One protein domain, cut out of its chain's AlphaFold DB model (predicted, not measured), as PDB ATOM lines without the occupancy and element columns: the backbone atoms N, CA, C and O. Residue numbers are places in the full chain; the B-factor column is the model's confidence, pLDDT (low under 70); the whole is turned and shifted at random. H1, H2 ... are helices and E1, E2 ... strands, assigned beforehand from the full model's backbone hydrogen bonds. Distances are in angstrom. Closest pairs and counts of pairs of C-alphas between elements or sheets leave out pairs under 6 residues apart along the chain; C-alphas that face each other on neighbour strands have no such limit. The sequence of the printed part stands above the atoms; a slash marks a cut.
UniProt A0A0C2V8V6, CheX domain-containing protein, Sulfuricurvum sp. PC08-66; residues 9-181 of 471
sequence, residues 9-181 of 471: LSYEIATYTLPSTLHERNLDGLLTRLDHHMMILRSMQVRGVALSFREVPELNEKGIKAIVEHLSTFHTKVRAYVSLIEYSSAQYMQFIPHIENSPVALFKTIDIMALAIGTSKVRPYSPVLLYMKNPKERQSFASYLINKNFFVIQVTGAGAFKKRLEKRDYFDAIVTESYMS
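Overview. This is residues 9 to 181 of the 471 residues of the protein "CheX domain-containing protein" of Sulfuricurvum sp. PC08-66 (UniProt A0A0C2V8V6). Two separate parallel sheets, one of four strands and one of three, follow each other along the longest axis, each with helices over both faces, and the short helix H5 sits between them. H3 and H4 cover one face of the larger sheet and H1 packs on H3 at one end of the domain; H6 and H7 cover opposite faces of the smaller sheet at the other. The printed part has 173 residues with seven named helices and seven named strands, in the order E1 H1 H2 E2 H3 E3 H4 E4 H5 E5 H6 E6 H7 E7. The class is mixed, helices and strands; the whole is compact, with a radius of gyration of the C-alphas of 16.1 A and spans of 45 by 34 by 26 A.

Arrangement. The larger sheet runs E1, residues 13 to 17, E2, 48 to 52, E3, 81 to 85, and E4, 105 to 107. Within hydrogen-bond range are N 50 and O 14, 2.9 A, N 83 and O 49, 3.0 A, and N 107 and O 84, 3.0 A. H3, residues 61 to 78, and H4, 89 to 99, are on the same face, three layers with H5, 110 to 117, on the opposite face. The hub H3 touches H4 with residues 61 to 68 alone, Lys 65 and His 98 having the closest C-alphas, 6.3 A. It touches H1, residues 24 to 36, at a shallow tilt of 5 degrees, the same way, with C-alphas 24 and 63 closest at 5.5 A. With residues 77 to 78 alone it touches H2, residues 38 to 43; C-alphas 42 and 78 are closest, 6.0 A. The smaller sheet runs E6, residues 151 to 155, E5, 127 to 131, and E7, 173 to 176, with N 153 and O 128 at 2.8 A and N 175 and O 129 at 2.8 A. H5 is on this sheet too; its closest C-alpha to E7 is Ile 112, 6.3 A from that of Val 175. H6, residues 135 to 147, over E6 and E5, and H7, 158 to 165, over E5, have heights of 9.2 A and 8.5 A over the sheet. E1 H1 H2 E2, E2 H3 E3, E3 H4 E4 and E5 H6 E6 are strand-helix-strand units, parallel neighbour strands with helices between; E6 H7 E7 is split, with E5 between its strands; each crossover is right-handed. Every O i to N i+4 pair is within hydrogen-bond range in H2, H5, H6 and H7, against 7 of 9 in H1, 12 of 14 in H3 and 5 of 7 in H4.

Along the chain. E1 begins at C-alpha 13, (-58.609, 238.261, 10.866), and E7 ends at C-alpha 176, (-46.592, 232.695, -3.707). H3 is 25.2 A long, H1 19.7 A and H6 18.1 A.

Size, cuts and confidence. The farthest C-alphas, Met 39 and Gly 159, are 46.8 A apart. The printed part has no cut and no long link. Mean pLDDT of the printed part is 84.0; 11 residues are under 70, among them 146 to 149.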
ATOM      1  N   LEU A   9     -57.352 244.063  13.975       88.50
ATOM      2  CA  LEU A   9     -58.470 243.375  13.339       88.50
ATOM      3  C   LEU A   9     -58.684 243.926  11.929       88.50
ATOM      4  O   LEU A   9     -58.881 245.127  11.755       88.50
ATOM      5  N   SER A  10     -58.668 243.046  10.934       84.88
ATOM      6  CA  SER A  10     -58.973 243.386   9.546       84.88
ATOM      7  C   SER A  10     -59.586 242.180   8.848       84.88
ATOM      8  O   SER A  10     -59.064 241.079   8.981       84.88
ATOM      9  N   TYR A  11     -60.693 242.368   8.124       78.81
ATOM     10  CA  TYR A  11     -61.363 241.303   7.357       78.81
ATOM     11  C   TYR A  11     -61.630 240.024   8.169       78.81
ATOM     12  O   TYR A  11     -61.340 238.927   7.713       78.81
ATOM     13  N   GLU A  12     -62.130 240.155   9.403       84.75
ATOM     14  CA  GLU A  12     -62.383 239.011  10.303       84.75
ATOM     15  C   GLU A  12     -61.104 238.239  10.714       84.75
ATOM     16  O   GLU A  12     -61.190 237.144  11.268       84.75
ATOM     17  N   ILE A  13     -59.915 238.808  10.479       90.88
ATOM     18  CA  ILE A  13     -58.609 238.261  10.866       90.88
ATOM     19  C   ILE A  13     -57.987 239.141  11.951       90.88
ATOM     20  O   ILE A  13     -57.803 240.346  11.768       90.88
ATOM     21  N   ALA A  14     -57.615 238.534  13.077       94.19
ATOM     22  CA  ALA A  14     -56.810 239.175  14.110       94.19
ATOM     23  C   ALA A  14     -55.319 238.958  13.831       94.19
ATOM     24  O   ALA A  14     -54.819 237.838  13.909       94.19
ATOM     25  N   THR A  15     -54.598 240.037  13.539       94.69
ATOM     26  CA  THR A  15     -53.170 239.995  13.213       94.69
ATOM     27  C   THR A  15     -52.327 240.505  14.371       94.69
ATOM     28  O   THR A  15     -52.563 241.592  14.895       94.69
ATOM     29  N   TYR A  16     -51.316 239.735  14.744       93.94
ATOM     30  CA  TYR A  16     -50.344 240.064  15.773       93.94
ATOM     31  C   TYR A  16     -48.976 240.269  15.139       93.94
ATOM     32  O   TYR A  16     -48.352 239.313  14.684       93.94
ATOM     33  N   THR A  17     -48.488 241.505  15.126       92.69
ATOM     34  CA  THR A  17     -47.112 241.787  14.703       92.69
ATOM     35  C   THR A  17     -46.150 241.355  15.799       92.69
ATOM     36  O   THR A  17     -46.230 241.828  16.937       92.69
ATOM     37  N   LEU A  18     -45.266 240.420  15.463       91.44
ATOM     38  CA  LEU A  18     -44.231 239.957  16.371       91.44
ATOM     39  C   LEU A  18     -43.111 241.004  16.454       91.44
ATOM     40  O   LEU A  18     -42.736 241.565  15.427       91.44
ATOM     41  N   PRO A  19     -42.567 241.278  17.652       87.56
ATOM     42  CA  PRO A  19     -41.541 242.297  17.811       87.56
ATOM     43  C   PRO A  19     -40.219 241.848  17.182       87.56
ATOM     44  O   PRO A  19     -39.839 240.684  17.298       87.56
ATOM     45  N   SER A  20     -39.451 242.789  16.631       86.25
ATOM     46  CA  SER A  20     -38.113 242.515  16.078       86.25
ATOM     47  C   SER A  20     -37.114 241.927  17.075       86.25
ATOM     48  O   SER A  20     -36.157 241.265  16.688       86.25
ATOM     49  N   THR A  21     -37.359 242.120  18.372       82.38
ATOM     50  CA  THR A  21     -36.568 241.549  19.468       82.38
ATOM     51  C   THR A  21     -36.978 240.122  19.845       82.38
ATOM     52  O   THR A  21     -36.558 239.637  20.898       82.38
ATOM     53  N   LEU A  22     -37.889 239.481  19.103       82.50
ATOM     54  CA  LEU A  22     -38.366 238.133  19.414       82.50
ATOM     55  C   LEU A  22     -37.225 237.116  19.297       82.50
ATOM     56  O   LEU A  22     -36.681 236.892  18.222       82.50
ATOM     57  N   HIS A  23     -36.916 236.465  20.414       80.00
ATOM     58  CA  HIS A  23     -35.949 235.377  20.521       80.00
ATOM     59  C   HIS A  23     -36.439 234.374  21.577       80.00
ATOM     60  O   HIS A  23     -37.361 234.658  22.336       80.00
ATOM     61  N   GLU A  24     -35.797 233.210  21.698       74.75
ATOM     62  CA  GLU A  24     -36.222 232.123  22.604       74.75
ATOM     63  C   GLU A  24     -36.529 232.600  24.042       74.75
ATOM     64  O   GLU A  24     -37.528 232.208  24.632       74.75
ATOM     65  N   ARG A  25     -35.746 233.550  24.575       76.94
ATOM     66  CA  ARG A  25     -35.892 234.067  25.952       76.94
ATOM     67  C   ARG A  25     -37.176 234.853  26.231       76.94
ATOM     68  O   ARG A  25     -37.517 235.034  27.396       76.94
ATOM     69  N   ASN A  26     -37.838 235.397  25.213       83.38
ATOM     70  CA  ASN A  26     -39.065 236.184  25.384       83.38
ATOM     71  C   ASN A  26     -40.276 235.575  24.666       83.38
ATOM     72  O   ASN A  26     -41.356 236.174  24.688       83.38
ATOM     73  N   LEU A  27     -40.105 234.377  24.098       86.88
ATOM     74  CA  LEU A  27     -41.141 233.649  23.386       86.88
ATOM     75  C   LEU A  27     -42.291 233.241  24.317       86.88
ATOM     76  O   LEU A  27     -43.438 233.574  24.034       86.88
ATOM     77  N   ASP A  28     -41.999 232.641  25.471       87.00
ATOM     78  CA  ASP A  28     -43.030 232.183  26.422       87.00
ATOM     79  C   ASP A  28     -43.958 233.314  26.875       87.00
ATOM     80  O   ASP A  28     -45.181 233.165  26.939       87.00
ATOM     81  N   GLY A  29     -43.383 234.491  27.135       86.38
ATOM     82  CA  GLY A  29     -44.146 235.682  27.495       86.38
ATOM     83  C   GLY A  29     -45.035 236.192  26.356       86.38
ATOM     84  O   GLY A  29     -46.080 236.786  26.619       86.38
ATOM     85  N   LEU A  30     -44.651 235.981  25.093       88.50
ATOM     86  CA  LEU A  30     -45.480 236.299  23.930       88.50
ATOM     87  C   LEU A  30     -46.639 235.307  23.784       88.50
ATOM     88  O   LEU A  30     -47.779 235.741  23.634       88.50
ATOM     89  N   LEU A  31     -46.354 234.012  23.896       90.06
ATOM     90  CA  LEU A  31     -47.345 232.941  23.780       90.06
ATOM     91  C   LEU A  31     -48.388 233.014  24.909       90.06
ATOM     92  O   LEU A  31     -49.588 232.987  24.658       90.06
ATOM     93  N   THR A  32     -47.954 233.286  26.142       89.56
ATOM     94  CA  THR A  32     -48.865 233.481  27.286       89.56
ATOM     95  C   THR A  32     -49.798 234.682  27.078       89.56
ATOM     96  O   THR A  32     -50.967 234.661  27.462       89.56
ATOM     97  N   ARG A  33     -49.313 235.760  26.446       88.25
ATOM     98  CA  ARG A  33     -50.171 236.908  26.100       88.25
ATOM     99  C   ARG A  33     -51.197 236.560  25.024       88.25
ATOM    100  O   ARG A  33     -52.319 237.050  25.107       88.25
ATOM    101  N   LEU A  34     -50.829 235.729  24.049       90.12
ATOM    102  CA  LEU A  34     -51.759 235.238  23.035       90.12
ATOM    103  C   LEU A  34     -52.894 234.426  23.684       90.12
ATOM    104  O   LEU A  34     -54.065 234.686  23.401       90.12
ATOM    105  N   ASP A  35     -52.562 233.540  24.627       89.56
ATOM    106  CA  ASP A  35     -53.542 232.767  25.404       89.56
ATOM    107  C   ASP A  35     -54.519 233.662  26.184       89.56
ATOM    108  O   ASP A  35     -55.729 233.426  26.166       89.56
ATOM    109  N   HIS A  36     -54.037 234.740  26.813       89.06
ATOM    110  CA  HIS A  36     -54.911 235.688  27.518       89.06
ATOM    111  C   HIS A  36     -55.939 236.369  26.600       89.06
ATOM    112  O   HIS A  36     -57.005 236.779  27.061       89.06
ATOM    113  N   HIS A  37     -55.657 236.487  25.302       88.81
ATOM    114  CA  HIS A  37     -56.578 237.087  24.335       88.81
ATOM    115  C   HIS A  37     -57.598 236.096  23.763       88.81
ATOM    116  O   HIS A  37     -58.529 236.512  23.073       88.81
ATOM    117  N   MET A  38     -57.479 234.804  24.066       86.12
ATOM    118  CA  MET A  38     -58.317 233.749  23.492       86.12
ATOM    119  C   MET A  38     -59.822 233.991  23.688       86.12
ATOM    120  O   MET A  38     -60.594 233.846  22.741       86.12
ATOM    121  N   MET A  39     -60.257 234.390  24.890       80.62
ATOM    122  CA  MET A  39     -61.680 234.662  25.153       80.62
ATOM    123  C   MET A  39     -62.214 235.837  24.325       80.62
ATOM    124  O   MET A  39     -63.341 235.778  23.840       80.62
ATOM    125  N   ILE A  40     -61.393 236.871  24.131       86.06
ATOM    126  CA  ILE A  40     -61.748 238.053  23.339       86.06
ATOM    127  C   ILE A  40     -61.824 237.689  21.853       86.06
ATOM    128  O   ILE A  40     -62.769 238.065  21.171       86.06
ATOM    129  N   LEU A  41     -60.871 236.906  21.344       86.19
ATOM    130  CA  LEU A  41     -60.890 236.457  19.949       86.19
ATOM    131  C   LEU A  41     -62.134 235.611  19.644       86.19
ATOM    132  O   LEU A  41     -62.762 235.790  18.603       86.19
ATOM    133  N   ARG A  42     -62.538 234.748  20.586       77.81
ATOM    134  CA  ARG A  42     -63.773 233.960  20.472       77.81
ATOM    135  C   ARG A  42     -65.027 234.831  20.484       77.81
ATOM    136  O   ARG A  42     -65.933 234.572  19.696       77.81
ATOM    137  N   SER A  43     -65.097 235.849  21.347       76.69
ATOM    138  CA  SER A  43     -66.259 236.749  21.386       76.69
ATOM    139  C   SER A  43     -66.356 237.637  20.145       76.69
ATOM    140  O   SER A  43     -67.460 237.961  19.719       76.69
ATOM    141  N   MET A  44     -65.219 237.974  19.530       80.19
ATOM    142  CA  MET A  44     -65.152 238.704  18.262       80.19
ATOM    143  C   MET A  44     -65.501 237.850  17.034       80.19
ATOM    144  O   MET A  44     -65.599 238.405  15.944       80.19
ATOM    145  N   GLN A  45     -65.668 236.530  17.190       77.00
ATOM    146  CA  GLN A  45     -65.956 235.592  16.095       77.00
ATOM    147  C   GLN A  45     -64.986 235.732  14.910       77.00
ATOM    148  O   GLN A  45     -65.381 235.668  13.747       77.00
ATOM    149  N   VAL A  46     -63.698 235.939  15.206       82.50
ATOM    150  CA  VAL A  46     -62.679 236.028  14.155       82.50
ATOM    151  C   VAL A  46     -62.606 234.712  13.386       82.50
ATOM    152  O   VAL A  46     -62.644 233.629  13.967       82.50
ATOM    153  N   ARG A  47     -62.464 234.806  12.067       79.75
ATOM    154  CA  ARG A  47     -62.267 233.646  11.193       79.75
ATOM    155  C   ARG A  47     -60.808 233.221  11.144       79.75
ATOM    156  O   ARG A  47     -60.522 232.058  10.872       79.75
ATOM    157  N   GLY A  48     -59.893 234.148  11.424       86.56
ATOM    158  CA  GLY A  48     -58.461 233.891  11.404       86.56
ATOM    159  C   GLY A  48     -57.688 234.615  12.499       86.56
ATOM    160  O   GLY A  48     -58.053 235.705  12.937       86.56
ATOM    161  N   VAL A  49     -56.574 234.015  12.898       92.62
ATOM    162  CA  VAL A  49     -55.541 234.590  13.753       92.62
ATOM    163  C   VAL A  49     -54.200 234.430  13.043       92.62
ATOM    164  O   VAL A  49     -53.835 233.333  12.618       92.62
ATOM    165  N   ALA A  50     -53.466 235.526  12.895       94.19
ATOM    166  CA  ALA A  50     -52.195 235.552  12.186       94.19
ATOM    167  C   ALA A  50     -51.080 236.094  13.077       94.19
ATOM    168  O   ALA A  50     -51.244 237.145  13.700       94.19
ATOM    169  N   LEU A  51     -49.933 235.416  13.106       95.50
ATOM    170  CA  LEU A  51     -48.693 235.973  13.641       95.50
ATOM    171  C   LEU A  51     -47.842 236.500  12.480       95.50
ATOM    172  O   LEU A  51     -47.371 235.726  11.647       95.50
ATOM    173  N   SER A  52     -47.653 237.817  12.418       95.06
ATOM    174  CA  SER A  52     -46.832 238.467  11.395       95.06
ATOM    175  C   SER A  52     -45.360 238.468  11.797       95.06
ATOM    176  O   SER A  52     -44.985 239.017  12.836       95.06
ATOM    177  N   PHE A  53     -44.533 237.877  10.935       94.69
ATOM    178  CA  PHE A  53     -43.074 237.824  11.034       94.69
ATOM    179  C   PHE A  53     -42.380 239.003  10.343       94.69
ATOM    180  O   PHE A  53     -41.154 239.022  10.269       94.69
ATOM    181  N   ARG A  54     -43.134 240.016   9.895       93.44
ATOM    182  CA  ARG A  54     -42.621 241.166   9.133       93.44
ATOM    183  C   ARG A  54     -41.406 241.838   9.774       93.44
ATOM    184  O   ARG A  54     -40.508 242.284   9.066       93.44
ATOM    185  N   GLU A  55     -41.399 241.946  11.101       91.06
ATOM    186  CA  GLU A  55     -40.330 242.610  11.855       91.06
ATOM    187  C   GLU A  55     -39.311 241.635  12.458       91.06
ATOM    188  O   GLU A  55     -38.305 242.081  13.004       91.06
ATOM    189  N   VAL A  56     -39.539 240.321  12.371       89.38
ATOM    190  CA  VAL A  56     -38.681 239.300  12.986       89.38
ATOM    191  C   VAL A  56     -37.589 238.909  11.989       89.38
ATOM    192  O   VAL A  56     -37.913 238.323  10.957       89.38
ATOM    193  N   PRO A  57     -36.303 239.190  12.265       80.81
ATOM    194  CA  PRO A  57     -35.232 238.896  11.318       80.81
ATOM    195  C   PRO A  57     -34.970 237.390  11.199       80.81
ATOM    196  O   PRO A  57     -35.034 236.838  10.104       80.81
ATOM    197  N   GLU A  58     -34.741 236.703  12.321       81.44
ATOM    198  CA  GLU A  58     -34.478 235.262  12.372       81.44
ATOM    199  C   GLU A  58     -34.967 234.662  13.692       81.44
ATOM    200  O   GLU A  58     -34.946 235.310  14.742       81.44
ATOM    201  N   LEU A  59     -35.378 233.396  13.635       83.50
ATOM    202  CA  LEU A  59     -35.729 232.592  14.797       83.50
ATOM    203  C   LEU A  59     -35.015 231.244  14.673       83.50
ATOM    204  O   LEU A  59     -34.955 230.672  13.587       83.50
ATOM    205  N   ASN A  60     -34.451 230.742  15.769       87.31
ATOM    206  CA  ASN A  60     -33.824 229.423  15.756       87.31
ATOM    207  C   ASN A  60     -34.886 228.312  15.649       87.31
ATOM    208  O   ASN A  60     -36.059 228.517  15.965       87.31
ATOM    209  N   GLU A  61     -34.462 227.112  15.254       89.62
ATOM    210  CA  GLU A  61     -35.346 225.948  15.073       89.62
ATOM    211  C   GLU A  61     -36.202 225.652  16.318       89.62
ATOM    212  O   GLU A  61     -37.397 225.378  16.212       89.62
ATOM    213  N   LYS A  62     -35.621 225.791  17.518       88.81
ATOM    214  CA  LYS A  62     -36.341 225.613  18.789       88.81
ATOM    215  C   LYS A  62     -37.505 226.591  18.938       88.81
ATOM    216  O   LYS A  62     -38.601 226.179  19.305       88.81
ATOM    217  N   GLY A  63     -37.276 227.868  18.642       90.31
ATOM    218  CA  GLY A  63     -38.309 228.895  18.694       90.31
ATOM    219  C   GLY A  63     -39.405 228.662  17.657       90.31
ATOM    220  O   GLY A  63     -40.581 228.821  17.975       90.31
ATOM    221  N   ILE A  64     -39.039 228.236  16.444       92.06
ATOM    222  CA  ILE A  64     -40.003 227.905  15.384       92.06
ATOM    223  C   ILE A  64     -40.907 226.764  15.843       92.06
ATOM    224  O   ILE A  64     -42.131 226.897  15.822       92.06
ATOM    225  N   LYS A  65     -40.302 225.671  16.316       91.44
ATOM    226  CA  LYS A  65     -41.024 224.507  16.829       91.44
ATOM    227  C   LYS A  65     -41.977 224.892  17.963       91.44
ATOM    228  O   LYS A  65     -43.154 224.550  17.899       91.44
ATOM    229  N   ALA A  66     -41.505 225.670  18.937       91.69
ATOM    230  CA  ALA A  66     -42.324 226.127  20.057       91.69
ATOM    231  C   ALA A  66     -43.517 226.995  19.610       91.69
ATOM    232  O   ALA A  66     -44.624 226.822  20.119       91.69
ATOM    233  N   ILE A  67     -43.333 227.887  18.627       93.50
ATOM    234  CA  ILE A  67     -44.442 228.664  18.048       93.50
ATOM    235  C   ILE A  67     -45.454 227.737  17.380       93.50
ATOM    236  O   ILE A  67     -46.646 227.855  17.645       93.50
ATOM    237  N   VAL A  68     -45.003 226.818  16.524       91.56
ATOM    238  CA  VAL A  68     -45.903 225.938  15.768       91.56
ATOM    239  C   VAL A  68     -46.684 225.002  16.697       91.56
ATOM    240  O   VAL A  68     -47.899 224.872  16.545       91.56
ATOM    241  N   GLU A  69     -46.039 224.402  17.699       90.44
ATOM    242  CA  GLU A  69     -46.697 223.553  18.704       90.44
ATOM    243  C   GLU A  69     -47.738 224.337  19.516       90.44
ATOM    244  O   GLU A  69     -48.876 223.887  19.705       90.44
ATOM    245  N   HIS A  70     -47.382 225.554  19.940       92.50
ATOM    246  CA  HIS A  70     -48.299 226.418  20.669       92.50
ATOM    247  C   HIS A  70     -49.494 226.827  19.808       92.50
ATOM    248  O   HIS A  70     -50.635 226.683  20.239       92.50
ATOM    249  N   LEU A  71     -49.261 227.274  18.572       91.38
ATOM    250  CA  LEU A  71     -50.321 227.653  17.642       91.38
ATOM    251  C   LEU A  71     -51.224 226.473  17.266       91.38
ATOM    252  O   LEU A  71     -52.428 226.663  17.106       91.38
ATOM    253  N   SER A  72     -50.678 225.258  17.197       85.62
ATOM    254  CA  SER A  72     -51.464 224.038  16.984       85.62
ATOM    255  C   SER A  72     -52.438 223.793  18.139       85.62
ATOM    256  O   SER A  72     -53.617 223.521  17.922       85.62
ATOM    257  N   THR A  73     -51.967 223.968  19.376       84.38
ATOM    258  CA  THR A  73     -52.810 223.892  20.580       84.38
ATOM    259  C   THR A  73     -53.791 225.063  20.667       84.38
ATOM    260  O   THR A  73     -54.915 224.918  21.141       84.38
ATOM    261  N   PHE A  74     -53.379 226.245  20.218       85.50
ATOM    262  CA  PHE A  74     -54.197 227.451  20.236       85.50
ATOM    263  C   PHE A  74     -55.363 227.356  19.243       85.50
ATOM    264  O   PHE A  74     -56.493 227.703  19.588       85.50
ATOM    265  N   HIS A  75     -55.110 226.814  18.046       82.56
ATOM    266  CA  HIS A  75     -56.100 226.567  16.996       82.56
ATOM    267  C   HIS A  75     -57.323 225.796  17.517       82.56
ATOM    268  O   HIS A  75     -58.460 226.235  17.328       82.56
ATOM    269  N   THR A  76     -57.103 224.694  18.245       73.12
ATOM    270  CA  THR A  76     -58.196 223.856  18.772       73.12
ATOM    271  C   THR A  76     -59.055 224.592  19.800       73.12
ATOM    272  O   THR A  76     -60.266 224.376  19.872       73.12
ATOM    273  N   LYS A  77     -58.458 225.510  20.570       78.50
ATOM    274  CA  LYS A  77     -59.163 226.275  21.605       78.50
ATOM    275  C   LYS A  77     -59.902 227.498  21.056       78.50
ATOM    276  O   LYS A  77     -61.010 227.790  21.513       78.50
ATOM    277  N   VAL A  78     -59.303 228.228  20.109       77.25
ATOM    278  CA  VAL A  78     -59.887 229.457  19.539       77.25
ATOM    279  C   VAL A  78     -60.945 229.163  18.471       77.25
ATOM    280  O   VAL A  78     -61.838 229.984  18.282       77.25
ATOM    281  N   ARG A  79     -60.899 227.979  17.840       72.88
ATOM    282  CA  ARG A  79     -61.807 227.555  16.755       72.88
ATOM    283  C   ARG A  79     -61.787 228.505  15.544       72.88
ATOM    284  O   ARG A  79     -62.821 228.778  14.945       72.88
ATOM    285  N   ALA A  80     -60.607 229.010  15.198       79.25
ATOM    286  CA  ALA A  80     -60.358 229.877  14.047       79.25
ATOM    287  C   ALA A  80     -59.083 229.420  13.332       79.25
ATOM    288  O   ALA A  80     -58.232 228.786  13.955       79.25
ATOM    289  N   TYR A  81     -58.920 229.774  12.053       81.94
ATOM    290  CA  TYR A  81     -57.684 229.484  11.324       81.94
ATOM    291  C   TYR A  81     -56.498 230.162  11.999       81.94
ATOM    292  O   TYR A  81     -56.578 231.336  12.353       81.94
ATOM    293  N   VAL A  82     -55.383 229.452  12.140       89.69
ATOM    294  CA  VAL A  82     -54.162 229.999  12.733       89.69
ATOM    295  C   VAL A  82     -53.037 229.922  11.716       89.69
ATOM    296  O   VAL A  82     -52.840 228.889  11.079       89.69
ATOM    297  N   SER A  83     -52.308 231.021  11.533       93.12
ATOM    298  CA  SER A  83     -51.251 231.082  10.523       93.12
ATOM    299  C   SER A  83     -50.065 231.947  10.920       93.12
ATOM    300  O   SER A  83     -50.178 232.846  11.759       93.12
ATOM    301  N   LEU A  84     -48.929 231.681  10.278       95.69
ATOM    302  CA  LEU A  84     -47.812 232.615  10.208       95.69
ATOM    303  C   LEU A  84     -47.908 233.385   8.894       95.69
ATOM    304  O   LEU A  84     -48.207 232.796   7.852       95.69
ATOM    305  N   ILE A  85     -47.636 234.688   8.943       95.19
ATOM    306  CA  ILE A  85     -47.684 235.550   7.763       95.19
ATOM    307  C   ILE A  85     -46.466 236.461   7.645       95.19
ATOM    308  O   ILE A  85     -45.758 236.695   8.623       95.19
ATOM    309  N   GLU A  86     -46.253 237.016   6.450       94.56
ATOM    310  CA  GLU A  86     -45.282 238.096   6.192       94.56
ATOM    311  C   GLU A  86     -43.828 237.741   6.531       94.56
ATOM    312  O   GLU A  86     -43.042 238.582   6.961       94.56
ATOM    313  N   TYR A  87     -43.467 236.482   6.312       94.88
ATOM    314  CA  TYR A  87     -42.120 235.956   6.491       94.88
ATOM    315  C   TYR A  87     -41.251 236.115   5.233       94.88
ATOM    316  O   TYR A  87     -41.736 236.242   4.099       94.88
ATOM    317  N   SER A  88     -39.933 236.068   5.416       93.31
ATOM    318  CA  SER A  88     -38.960 236.023   4.320       93.31
ATOM    319  C   SER A  88     -38.953 234.655   3.621       93.31
ATOM    320  O   SER A  88     -39.402 233.654   4.175       93.31
ATOM    321  N   SER A  89     -38.418 234.578   2.400       91.25
ATOM    322  CA  SER A  89     -38.273 233.296   1.688       91.25
ATOM    323  C   SER A  89     -37.368 232.311   2.442       91.25
ATOM    324  O   SER A  89     -37.584 231.105   2.375       91.25
ATOM    325  N   ALA A  90     -36.377 232.809   3.191       91.56
ATOM    326  CA  ALA A  90     -35.530 231.980   4.049       91.56
ATOM    327  C   ALA A  90     -36.324 231.394   5.227       91.56
ATOM    328  O   ALA A  90     -36.248 230.195   5.484       91.56
ATOM    329  N   GLN A  91     -37.145 232.217   5.885       93.31
ATOM    330  CA  GLN A  91     -38.034 231.777   6.964       93.31
ATOM    331  C   GLN A  91     -39.085 230.778   6.467       93.31
ATOM    332  O   GLN A  91     -39.336 229.789   7.145       93.31
ATOM    333  N   TYR A  92     -39.643 230.969   5.264       93.06
ATOM    334  CA  TYR A  92     -40.558 229.998   4.647       93.06
ATOM    335  C   TYR A  92     -39.943 228.595   4.609       93.06
ATOM    336  O   TYR A  92     -40.538 227.643   5.107       93.06
ATOM    337  N   MET A  93     -38.715 228.482   4.093       91.12
ATOM    338  CA  MET A  93     -38.003 227.202   4.009       91.12
ATOM    339  C   MET A  93     -37.731 226.588   5.389       91.12
ATOM    340  O   MET A  93     -37.729 225.367   5.515       91.12
ATOM    341  N   GLN A  94     -37.521 227.414   6.418       92.56
ATOM    342  CA  GLN A  94     -37.344 226.953   7.797       92.56
ATOM    343  C   GLN A  94     -38.661 226.502   8.442       92.56
ATOM    344  O   GLN A  94     -38.649 225.599   9.268       92.56
ATOM    345  N   PHE A  95     -39.794 227.109   8.086       92.94
ATOM    346  CA  PHE A  95     -41.091 226.788   8.681       92.94
ATOM    347  C   PHE A  95     -41.713 225.503   8.136       92.94
ATOM    348  O   PHE A  95     -42.344 224.777   8.904       92.94
ATOM    349  N   ILE A  96     -41.537 225.214   6.842       89.44
ATOM    350  CA  ILE A  96     -42.180 224.076   6.161       89.44
ATOM    351  C   ILE A  96     -42.023 222.750   6.927       89.44
ATOM    352  O   ILE A  96     -43.056 222.163   7.254       89.44
ATOM    353  N   PRO A  97     -40.812 222.311   7.332       89.06
ATOM    354  CA  PRO A  97     -40.637 221.025   8.018       89.06
ATOM    355  C   PRO A  97     -41.424 220.891   9.329       89.06
ATOM    356  O   PRO A  97     -41.766 219.786   9.742       89.06
ATOM    357  N   HIS A  98     -41.718 222.011   9.995       88.94
ATOM    358  CA  HIS A  98     -42.489 222.023  11.239       88.94
ATOM    359  C   HIS A  98     -43.998 222.118  10.995       88.94
ATOM    360  O   HIS A  98     -44.783 221.748  11.865       88.94
ATOM    361  N   ILE A  99     -44.410 222.610   9.825       86.75
ATOM    362  CA  ILE A  99     -45.804 222.918   9.509       86.75
ATOM    363  C   ILE A  99     -46.499 221.819   8.702       86.75
ATOM    364  O   ILE A  99     -47.714 221.671   8.827       86.75
ATOM    365  N   GLU A 100     -45.770 221.001   7.939       77.88
ATOM    366  CA  GLU A 100     -46.365 219.946   7.096       77.88
ATOM    367  C   GLU A 100     -47.343 219.018   7.843       77.88
ATOM    368  O   GLU A 100     -48.327 218.556   7.266       77.88
ATOM    369  N   ASN A 101     -47.118 218.804   9.144       71.56
ATOM    370  CA  ASN A 101     -47.941 217.957  10.013       71.56
ATOM    371  C   ASN A 101     -48.678 218.741  11.117       71.56
ATOM    372  O   ASN A 101     -48.986 218.188  12.172       71.56
ATOM    373  N   SER A 102     -48.936 220.032  10.903       79.69
ATOM    374  CA  SER A 102     -49.578 220.931  11.868       79.69
ATOM    375  C   SER A 102     -50.824 221.593  11.264       79.69
ATOM    376  O   SER A 102     -50.840 221.866  10.068       79.69
ATOM    377  N   PRO A 103     -51.868 221.926  12.051       75.44
ATOM    378  CA  PRO A 103     -53.003 222.735  11.582       75.44
ATOM    379  C   PRO A 103     -52.643 224.203  11.280       75.44
ATOM    380  O   PRO A 103     -53.498 224.964  10.829       75.44
ATOM    381  N   VAL A 104     -51.410 224.628  11.565       88.88
ATOM    382  CA  VAL A 104     -50.932 225.983  11.276       88.88
ATOM    383  C   VAL A 104     -50.700 226.135   9.773       88.88
ATOM    384  O   VAL A 104     -50.119 225.262   9.143       88.88
ATOM    385  N   ALA A 105     -51.124 227.257   9.192       89.50
ATOM    386  CA  ALA A 105     -50.851 227.583   7.791       89.50
ATOM    387  C   ALA A 105     -49.749 228.646   7.644       89.50
ATOM    388  O   ALA A 105     -49.466 229.415   8.566       89.50
ATOM    389  N   LEU A 106     -49.161 228.724   6.456       93.69
ATOM    390  CA  LEU A 106     -48.248 229.777   6.028       93.69
ATOM    391  C   LEU A 106     -48.893 230.575   4.899       93.69
ATOM    392  O   LEU A 106     -49.212 230.017   3.848       93.69
ATOM    393  N   PHE A 107     -49.033 231.884   5.078       93.38
ATOM    394  CA  PHE A 107     -49.462 232.772   4.000       93.38
ATOM    395  C   PHE A 107     -48.478 233.913   3.823       93.38
ATOM    396  O   PHE A 107     -48.208 234.665   4.757       93.38
ATOM    397  N   LYS A 108     -47.971 234.106   2.602       94.44
ATOM    398  CA  LYS A 108     -46.973 235.153   2.349       94.44
ATOM    399  C   LYS A 108     -47.485 236.545   2.733       94.44
ATOM    400  O   LYS A 108     -46.704 237.375   3.194       94.44
ATOM    401  N   THR A 109     -48.788 236.787   2.590       92.00
ATOM    402  CA  THR A 109     -49.453 238.040   2.961       92.00
ATOM    403  C   THR A 109     -50.796 237.780   3.642       92.00
ATOM    404  O   THR A 109     -51.406 236.720   3.476       92.00
ATOM    405  N   ILE A 110     -51.299 238.789   4.362       90.38
ATOM    406  CA  ILE A 110     -52.655 238.770   4.929       90.38
ATOM    407  C   ILE A 110     -53.741 238.633   3.852       90.38
ATOM    408  O   ILE A 110     -54.779 238.031   4.102       90.38
ATOM    409  N   ASP A 111     -53.499 239.134   2.638       88.38
ATOM    410  CA  ASP A 111     -54.455 239.036   1.532       88.38
ATOM    411  C   ASP A 111     -54.610 237.597   1.041       88.38
ATOM    412  O   ASP A 111     -55.729 237.153   0.783       88.38
ATOM    413  N   ILE A 112     -53.509 236.842   0.985       91.06
ATOM    414  CA  ILE A 112     -53.551 235.413   0.660       91.06
ATOM    415  C   ILE A 112     -54.287 234.648   1.765       91.06
ATOM    416  O   ILE A 112     -55.100 233.780   1.460       91.06
ATOM    417  N   MET A 113     -54.070 234.993   3.040       90.12
ATOM    418  CA  MET A 113     -54.837 234.402   4.141       90.12
ATOM    419  C   MET A 113     -56.331 234.708   4.005       90.12
ATOM    420  O   MET A 113     -57.157 233.808   4.137       90.12
ATOM    421  N   ALA A 114     -56.687 235.963   3.723       87.44
ATOM    422  CA  ALA A 114     -58.067 236.399   3.561       87.44
ATOM    423  C   ALA A 114     -58.769 235.649   2.420       87.44
ATOM    424  O   ALA A 114     -59.899 235.189   2.615       87.44
ATOM    425  N   LEU A 115     -58.077 235.490   1.283       86.69
ATOM    426  CA  LEU A 115     -58.478 234.659   0.143       86.69
ATOM    427  C   LEU A 115     -58.715 233.211   0.584       86.69
ATOM    428  O   LEU A 115     -59.800 232.667   0.382       86.69
ATOM    429  N   ALA A 116     -57.722 232.614   1.241       82.25
ATOM    430  CA  ALA A 116     -57.744 231.222   1.654       82.25
ATOM    431  C   ALA A 116     -58.890 230.927   2.629       82.25
ATOM    432  O   ALA A 116     -59.658 229.999   2.407       82.25
ATOM    433  N   ILE A 117     -59.090 231.725   3.678       81.31
ATOM    434  CA  ILE A 117     -60.142 231.449   4.671       81.31
ATOM    435  C   ILE A 117     -61.537 231.919   4.219       81.31
ATOM    436  O   ILE A 117     -62.535 231.535   4.831       81.31
ATOM    437  N   GLY A 118     -61.622 232.677   3.119       76.12
ATOM    438  CA  GLY A 118     -62.871 233.132   2.503       76.12
ATOM    439  C   GLY A 118     -63.570 234.244   3.284       76.12
ATOM    440  O   GLY A 118     -64.751 234.108   3.599       76.12
ATOM    441  N   THR A 119     -62.841 235.301   3.644       77.69
ATOM    442  CA  THR A 119     -63.375 236.470   4.377       77.69
ATOM    443  C   THR A 119     -64.315 237.324   3.522       77.69
ATOM    444  O   THR A 119     -64.322 237.233   2.295       77.69
ATOM    445  N   SER A 120     -65.036 238.241   4.165       71.00
ATOM    446  CA  SER A 120     -65.859 239.285   3.528       71.00
ATOM    447  C   SER A 120     -65.131 240.162   2.496       71.00
ATOM    448  O   SER A 120     -65.785 240.799   1.672       71.00
ATOM    449  N   LYS A 121     -63.789 240.195   2.490       74.12
ATOM    450  CA  LYS A 121     -62.990 240.903   1.471       74.12
ATOM    451  C   LYS A 121     -63.096 240.264   0.083       74.12
ATOM    452  O   LYS A 121     -62.831 240.914  -0.927       74.12
ATOM    453  N   VAL A 122     -63.391 238.973   0.042       73.38
ATOM    454  CA  VAL A 122     -63.102 238.127  -1.108       73.38
ATOM    455  C   VAL A 122     -64.337 237.971  -1.979       73.38
ATOM    456  O   VAL A 122     -65.425 237.684  -1.486       73.38
ATOM    457  N   ARG A 123     -64.161 238.138  -3.290       70.81
ATOM    458  CA  ARG A 123     -65.219 237.913  -4.273       70.81
ATOM    459  C   ARG A 123     -65.046 236.523  -4.894       70.81
ATOM    460  O   ARG A 123     -63.953 236.212  -5.363       70.81
ATOM    461  N   PRO A 124     -66.085 235.668  -4.896       57.53
ATOM    462  CA  PRO A 124     -66.069 234.443  -5.691       57.53
ATOM    463  C   PRO A 124     -65.774 234.761  -7.164       57.53
ATOM    464  O   PRO A 124     -66.120 235.844  -7.639       57.53
ATOM    465  N   TYR A 125     -65.147 233.824  -7.877       62.16
ATOM    466  CA  TYR A 125     -64.724 233.954  -9.281       62.16
ATOM    467  C   TYR A 125     -63.610 234.972  -9.553       62.16
ATOM    468  O   TYR A 125     -63.272 235.214 -10.710       62.16
ATOM    469  N   SER A 126     -63.000 235.536  -8.508       74.69
ATOM    470  CA  SER A 126     -61.808 236.372  -8.645       74.69
ATOM    471  C   SER A 126     -60.656 235.598  -9.313       74.69
ATOM    472  O   SER A 126     -60.367 234.468  -8.894       74.69
ATOM    473  N   PRO A 127     -59.980 236.178 -10.324       79.38
ATOM    474  CA  PRO A 127     -58.795 235.595 -10.943       79.38
ATOM    475  C   PRO A 127     -57.595 235.635  -9.989       79.38
ATOM    476  O   PRO A 127     -57.222 236.690  -9.469       79.38
ATOM    477  N   VAL A 128     -56.962 234.481  -9.784       86.75
ATOM    478  CA  VAL A 128     -55.825 234.288  -8.879       86.75
ATOM    479  C   VAL A 128     -54.635 233.744  -9.657       86.75
ATOM    480  O   VAL A 128     -54.712 232.666 -10.239       86.75
ATOM    481  N   LEU A 129     -53.508 234.453  -9.626       91.50
ATOM    482  CA  LEU A 129     -52.244 233.941 -10.155       91.50
ATOM    483  C   LEU A 129     -51.529 233.127  -9.075       91.50
ATOM    484  O   LEU A 129     -51.197 233.668  -8.022       91.50
ATOM    485  N   LEU A 130     -51.248 231.853  -9.334       90.12
ATOM    486  CA  LEU A 130     -50.606 230.953  -8.378       90.12
ATOM    487  C   LEU A 130     -49.237 230.493  -8.885       90.12
ATOM    488  O   LEU A 130     -49.127 229.818  -9.909       90.12
ATOM    489  N   TYR A 131     -48.189 230.801  -8.120       91.62
ATOM    490  CA  TYR A 131     -46.834 230.325  -8.375       91.62
ATOM    491  C   TYR A 131     -46.190 229.769  -7.107       91.62
ATOM    492  O   TYR A 131     -45.921 230.483  -6.143       91.62
ATOM    493  N   MET A 132     -45.875 228.476  -7.134       86.38
ATOM    494  CA  MET A 132     -45.106 227.798  -6.092       86.38
ATOM    495  C   MET A 132     -44.058 226.906  -6.750       86.38
ATOM    496  O   MET A 132     -44.343 226.251  -7.756       86.38
ATOM    497  N   LYS A 133     -42.844 226.880  -6.184       83.69
ATOM    498  CA  LYS A 133     -41.742 226.056  -6.707       83.69
ATOM    499  C   LYS A 133     -42.037 224.564  -6.570       83.69
ATOM    500  O   LYS A 133     -41.736 223.805  -7.483       83.69
ATOM    501  N   ASN A 134     -42.639 224.156  -5.454       79.19
ATOM    502  CA  ASN A 134     -43.012 222.770  -5.207       79.19
ATOM    503  C   ASN A 134     -44.324 222.426  -5.947       79.19
ATOM    504  O   ASN A 134     -45.354 223.041  -5.658       79.19
ATOM    505  N   PRO A 135     -44.327 221.449  -6.877       73.94
ATOM    506  CA  PRO A 135     -45.531 221.057  -7.609       73.94
ATOM    507  C   PRO A 135     -46.661 220.535  -6.717       73.94
ATOM    508  O   PRO A 135     -47.822 220.813  -6.998       73.94
ATOM    509  N   LYS A 136     -46.340 219.810  -5.634       70.31
ATOM    510  CA  LYS A 136     -47.348 219.249  -4.721       70.31
ATOM    511  C   LYS A 136     -48.064 220.347  -3.937       70.31
ATOM    512  O   LYS A 136     -49.285 220.324  -3.839       70.31
ATOM    513  N   GLU A 137     -47.306 221.315  -3.423       76.94
ATOM    514  CA  GLU A 137     -47.861 222.492  -2.736       76.94
ATOM    515  C   GLU A 137     -48.735 223.304  -3.692       76.94
ATOM    516  O   GLU A 137     -49.874 223.627  -3.360       76.94
ATOM    517  N   ARG A 138     -48.230 223.550  -4.912       83.00
ATOM    518  CA  ARG A 138     -48.959 224.270  -5.961       83.00
ATOM    519  C   ARG A 138     -50.299 223.607  -6.260       83.00
ATOM    520  O   ARG A 138     -51.323 224.275  -6.210       83.00
ATOM    521  N   GLN A 139     -50.288 222.299  -6.513       68.38
ATOM    522  CA  GLN A 139     -51.496 221.550  -6.839       68.38
ATOM    523  C   GLN A 139     -52.494 221.553  -5.677       68.38
ATOM    524  O   GLN A 139     -53.675 221.800  -5.895       68.38
ATOM    525  N   SER A 140     -52.029 221.316  -4.444       68.81
ATOM    526  CA  SER A 140     -52.900 221.302  -3.260       68.81
ATOM    527  C   SER A 140     -53.586 222.657  -3.052       68.81
ATOM    528  O   SER A 140     -54.809 222.734  -2.917       68.81
ATOM    529  N   PHE A 141     -52.817 223.748  -3.124       80.38
ATOM    530  CA  PHE A 141     -53.353 225.098  -2.964       80.38
ATOM    531  C   PHE A 141     -54.292 225.482  -4.120       80.38
ATOM    532  O   PHE A 141     -55.323 226.115  -3.889       80.38
ATOM    533  N   ALA A 142     -53.974 225.079  -5.355       73.25
ATOM    534  CA  ALA A 142     -54.831 225.306  -6.516       73.25
ATOM    535  C   ALA A 142     -56.192 224.629  -6.348       73.25
ATOM    536  O   ALA A 142     -57.216 225.302  -6.444       73.25
ATOM    537  N   SER A 143     -56.203 223.330  -6.031       62.75
ATOM    538  CA  SER A 143     -57.433 222.571  -5.792       62.75
ATOM    539  C   SER A 143     -58.273 223.202  -4.685       62.75
ATOM    540  O   SER A 143     -59.480 223.366  -4.842       62.75
ATOM    541  N   TYR A 144     -57.636 223.624  -3.590       70.25
ATOM    542  CA  TYR A 144     -58.324 224.292  -2.489       70.25
ATOM    543  C   TYR A 144     -59.043 225.574  -2.934       70.25
ATOM    544  O   TYR A 144     -60.206 225.794  -2.590       70.25
ATOM    545  N   LEU A 145     -58.370 226.423  -3.713       73.12
ATOM    546  CA  LEU A 145     -58.955 227.661  -4.222       73.12
ATOM    547  C   LEU A 145     -60.046 227.399  -5.277       73.12
ATOM    548  O   LEU A 145     -61.089 228.051  -5.251       73.12
ATOM    549  N   ILE A 146     -59.852 226.422  -6.164       62.88
ATOM    550  CA  ILE A 146     -60.857 226.023  -7.163       62.88
ATOM    551  C   ILE A 146     -62.131 225.526  -6.467       62.88
ATOM    552  O   ILE A 146     -63.224 225.969  -6.813       62.88
ATOM    553  N   ASN A 147     -62.004 224.709  -5.416       58.91
ATOM    554  CA  ASN A 147     -63.135 224.249  -4.600       58.91
ATOM    555  C   ASN A 147     -63.874 225.401  -3.893       58.91
ATOM    556  O   ASN A 147     -65.033 225.257  -3.508       58.91
ATOM    557  N   LYS A 148     -63.227 226.562  -3.743       63.06
ATOM    558  CA  LYS A 148     -63.832 227.810  -3.256       63.06
ATOM    559  C   LYS A 148     -64.336 228.732  -4.373       63.06
ATOM    560  O   LYS A 148     -64.684 229.879  -4.100       63.06
ATOM    561  N   ASN A 149     -64.438 228.224  -5.601       61.09
ATOM    562  CA  ASN A 149     -64.900 228.931  -6.795       61.09
ATOM    563  C   ASN A 149     -63.989 230.089  -7.245       61.09
ATOM    564  O   ASN A 149     -64.482 231.069  -7.806       61.09
ATOM    565  N   PHE A 150     -62.675 230.014  -7.013       71.62
ATOM    566  CA  PHE A 150     -61.715 230.953  -7.613       71.62
ATOM    567  C   PHE A 150     -61.269 230.499  -9.001       71.62
ATOM    568  O   PHE A 150     -61.151 229.304  -9.266       71.62
ATOM    569  N   PHE A 151     -60.951 231.462  -9.869       68.75
ATOM    570  CA  PHE A 151     -60.333 231.182 -11.162       68.75
ATOM    571  C   PHE A 151     -58.807 231.183 -11.002       68.75
ATOM    572  O   PHE A 151     -58.191 232.243 -10.904       68.75
ATOM    573  N   VAL A 152     -58.199 229.999 -10.892       79.19
ATOM    574  CA  VAL A 152     -56.779 229.851 -10.533       79.19
ATOM    575  C   VAL A 152     -55.920 229.626 -11.770       79.19
ATOM    576  O   VAL A 152     -55.945 228.556 -12.365       79.19
ATOM    577  N   ILE A 153     -55.072 230.598 -12.090       80.50
ATOM    578  CA  ILE A 153     -54.069 230.494 -13.149       80.50
ATOM    579  C   ILE A 153     -52.765 229.998 -12.523       80.50
ATOM    580  O   ILE A 153     -52.041 230.752 -11.865       80.50
ATOM    581  N   GLN A 154     -52.469 228.713 -12.712       83.00
ATOM    582  CA  GLN A 154     -51.241 228.097 -12.215       83.00
ATOM    583  C   GLN A 154     -50.062 228.388 -13.140       83.00
ATOM    584  O   GLN A 154     -50.168 228.311 -14.361       83.00
ATOM    585  N   VAL A 155     -48.903 228.679 -12.553       84.56
ATOM    586  CA  VAL A 155     -47.658 228.833 -13.303       84.56
ATOM    587  C   VAL A 155     -46.570 227.960 -12.695       84.56
ATOM    588  O   VAL A 155     -46.358 227.947 -11.483       84.56
ATOM    589  N   THR A 156     -45.870 227.218 -13.547       78.50
ATOM    590  CA  THR A 156     -44.848 226.245 -13.142       78.50
ATOM    591  C   THR A 156     -43.442 226.852 -13.149       78.50
ATOM    592  O   THR A 156     -42.643 226.594 -12.248       78.50
ATOM    593  N   GLY A 157     -43.144 227.709 -14.129       79.12
ATOM    594  CA  GLY A 157     -41.828 228.318 -14.327       79.12
ATOM    595  C   GLY A 157     -41.732 229.767 -13.847       79.12
ATOM    596  O   GLY A 157     -42.617 230.581 -14.099       79.12
ATOM    597  N   ALA A 158     -40.600 230.133 -13.234       83.69
ATOM    598  CA  ALA A 158     -40.340 231.504 -12.781       83.69
ATOM    599  C   ALA A 158     -40.393 232.539 -13.927       83.69
ATOM    600  O   ALA A 158     -40.871 233.655 -13.735       83.69
ATOM    601  N   GLY A 159     -39.936 232.164 -15.130       82.38
ATOM    602  CA  GLY A 159     -39.996 233.024 -16.318       82.38
ATOM    603  C   GLY A 159     -41.430 233.285 -16.785       82.38
ATOM    604  O   GLY A 159     -41.812 234.435 -16.994       82.38
ATOM    605  N   ALA A 160     -42.247 232.230 -16.867       77.56
ATOM    606  CA  ALA A 160     -43.670 232.348 -17.180       77.56
ATOM    607  C   ALA A 160     -44.407 233.176 -16.115       77.56
ATOM    608  O   ALA A 160     -45.240 234.014 -16.456       77.56
ATOM    609  N   PHE A 161     -44.050 233.010 -14.837       88.50
ATOM    610  CA  PHE A 161     -44.647 233.776 -13.745       88.50
ATOM    611  C   PHE A 161     -44.320 235.264 -13.872       88.50
ATOM    612  O   PHE A 161     -45.220 236.097 -13.809       88.50
ATOM    613  N   LYS A 162     -43.056 235.601 -14.157       88.56
ATOM    614  CA  LYS A 162     -42.633 236.982 -14.407       88.56
ATOM    615  C   LYS A 162     -43.391 237.610 -15.582       88.56
ATOM    616  O   LYS A 162     -43.870 238.728 -15.449       88.56
ATOM    617  N   LYS A 163     -43.560 236.880 -16.689       82.69
ATOM    618  CA  LYS A 163     -44.326 237.349 -17.857       82.69
ATOM    619  C   LYS A 163     -45.806 237.578 -17.523       82.69
ATOM    620  O   LYS A 163     -46.399 238.552 -17.967       82.69
ATOM    621  N   ARG A 164     -46.415 236.704 -16.714       81.31
ATOM    622  CA  ARG A 164     -47.805 236.868 -16.249       81.31
ATOM    623  C   ARG A 164     -47.952 238.064 -15.304       81.31
ATOM    624  O   ARG A 164     -48.940 238.783 -15.404       81.31
ATOM    625  N   LEU A 165     -46.960 238.321 -14.448       85.81
ATOM    626  CA  LEU A 165     -46.939 239.479 -13.547       85.81
ATOM    627  C   LEU A 165     -46.918 240.830 -14.273       85.81
ATOM    628  O   LEU A 165     -47.387 241.812 -13.706       85.81
ATOM    629  N   GLU A 166     -46.447 240.905 -15.520       86.62
ATOM    630  CA  GLU A 166     -46.549 242.132 -16.334       86.62
ATOM    631  C   GLU A 166     -48.011 242.559 -16.549       86.62
ATOM    632  O   GLU A 166     -48.299 243.736 -16.740       86.62
ATOM    633  N   LYS A 167     -48.948 241.609 -16.448       84.19
ATOM    634  CA  LYS A 167     -50.398 241.816 -16.507       84.19
ATOM    635  C   LYS A 167     -51.046 241.752 -15.115       84.19
ATOM    636  O   LYS A 167     -52.157 241.250 -14.983       84.19
ATOM    637  N   ARG A 168     -50.365 242.234 -14.065       83.06
ATOM    638  CA  ARG A 168     -50.810 242.142 -12.657       83.06
ATOM    639  C   ARG A 168     -52.265 242.560 -12.431       83.06
ATOM    640  O   ARG A 168     -52.933 241.937 -11.617       83.06
ATOM    641  N   ASP A 169     -52.753 243.579 -13.134       83.44
ATOM    642  CA  ASP A 169     -54.107 244.119 -12.929       83.44
ATOM    643  C   ASP A 169     -55.234 243.178 -13.396       83.44
ATOM    644  O   ASP A 169     -56.397 243.422 -13.090       83.44
ATOM    645  N   TYR A 170     -54.905 242.081 -14.088       79.94
ATOM    646  CA  TYR A 170     -55.852 241.000 -14.386       79.94
ATOM    647  C   TYR A 170     -56.109 240.073 -13.199       79.94
ATOM    648  O   TYR A 170     -57.009 239.242 -13.283       79.94
ATOM    649  N   PHE A 171     -55.311 240.158 -12.135       83.69
ATOM    650  CA  PHE A 171     -55.388 239.249 -11.001       83.69
ATOM    651  C   PHE A 171     -55.788 240.009  -9.743       83.69
ATOM    652  O   PHE A 171     -55.134 240.971  -9.340       83.69
ATOM    653  N   ASP A 172     -56.823 239.516  -9.074       81.19
ATOM    654  CA  ASP A 172     -57.267 240.048  -7.786       81.19
ATOM    655  C   ASP A 172     -56.347 239.590  -6.647       81.19
ATOM    656  O   ASP A 172     -56.237 240.256  -5.615       81.19
ATOM    657  N   ALA A 173     -55.664 238.458  -6.835       86.44
ATOM    658  CA  ALA A 173     -54.677 237.950  -5.898       86.44
ATOM    659  C   ALA A 173     -53.509 237.261  -6.609       86.44
ATOM    660  O   ALA A 173     -53.652 236.650  -7.669       86.44
ATOM    661  N   ILE A 174     -52.341 237.335  -5.973       91.69
ATOM    662  CA  ILE A 174     -51.132 236.626  -6.380       91.69
ATOM    663  C   ILE A 174     -50.692 235.774  -5.194       91.69
ATOM    664  O   ILE A 174     -50.404 236.303  -4.121       91.69
ATOM    665  N   VAL A 175     -50.647 234.461  -5.389       93.31
ATOM    666  CA  VAL A 175     -50.265 233.492  -4.364       93.31
ATOM    667  C   VAL A 175     -48.867 232.974  -4.659       93.31
ATOM    668  O   VAL A 175     -48.605 232.388  -5.710       93.31
ATOM    669  N   THR A 176     -47.976 233.176  -3.695       92.81
ATOM    670  CA  THR A 176     -46.592 232.695  -3.707       92.81
ATOM    671  C   THR A 176     -46.188 232.235  -2.318       92.81
ATOM    672  O   THR A 176     -46.753 232.742  -1.351       92.81
ATOM    673  N   GLU A 177     -45.188 231.351  -2.214       91.56
ATOM    674  CA  GLU A 177     -44.511 230.992  -0.948       91.56
ATOM    675  C   GLU A 177     -45.488 230.851   0.225       91.56
ATOM    676  O   GLU A 177     -45.351 231.509   1.254       91.56
ATOM    677  N   SER A 178     -46.553 230.085   0.017       91.94
ATOM    678  CA  SER A 178     -47.633 229.884   0.973       91.94
ATOM    679  C   SER A 178     -47.891 228.394   1.060       91.94
ATOM    680  O   SER A 178     -47.755 227.681   0.073       91.94
ATOM    681  N   TYR A 179     -48.251 227.931   2.241       87.62
ATOM    682  CA  TYR A 179     -48.464 226.527   2.510       87.62
ATOM    683  C   TYR A 179     -49.723 226.386   3.339       87.62
ATOM    684  O   TYR A 179     -49.839 226.940   4.430       87.62
ATOM    685  N   MET A 180     -50.672 225.634   2.812       75.69
ATOM    686  CA  MET A 180     -51.806 225.166   3.585       75.69
ATOM    687  C   MET A 180     -51.532 223.706   3.858       75.69
ATOM    688  O   MET A 180     -51.424 222.905   2.930       75.69
ATOM    689  N   SER A 181     -51.346 223.382   5.133       61.53
ATOM    690  CA  SER A 181     -51.257 221.991   5.528       61.53
ATOM    691  C   SER A 181     -52.561 221.298   5.142       61.53
ATOM    692  O   SER A 181     -53.639 221.899   5.155       61.53
TER     693      SER A 181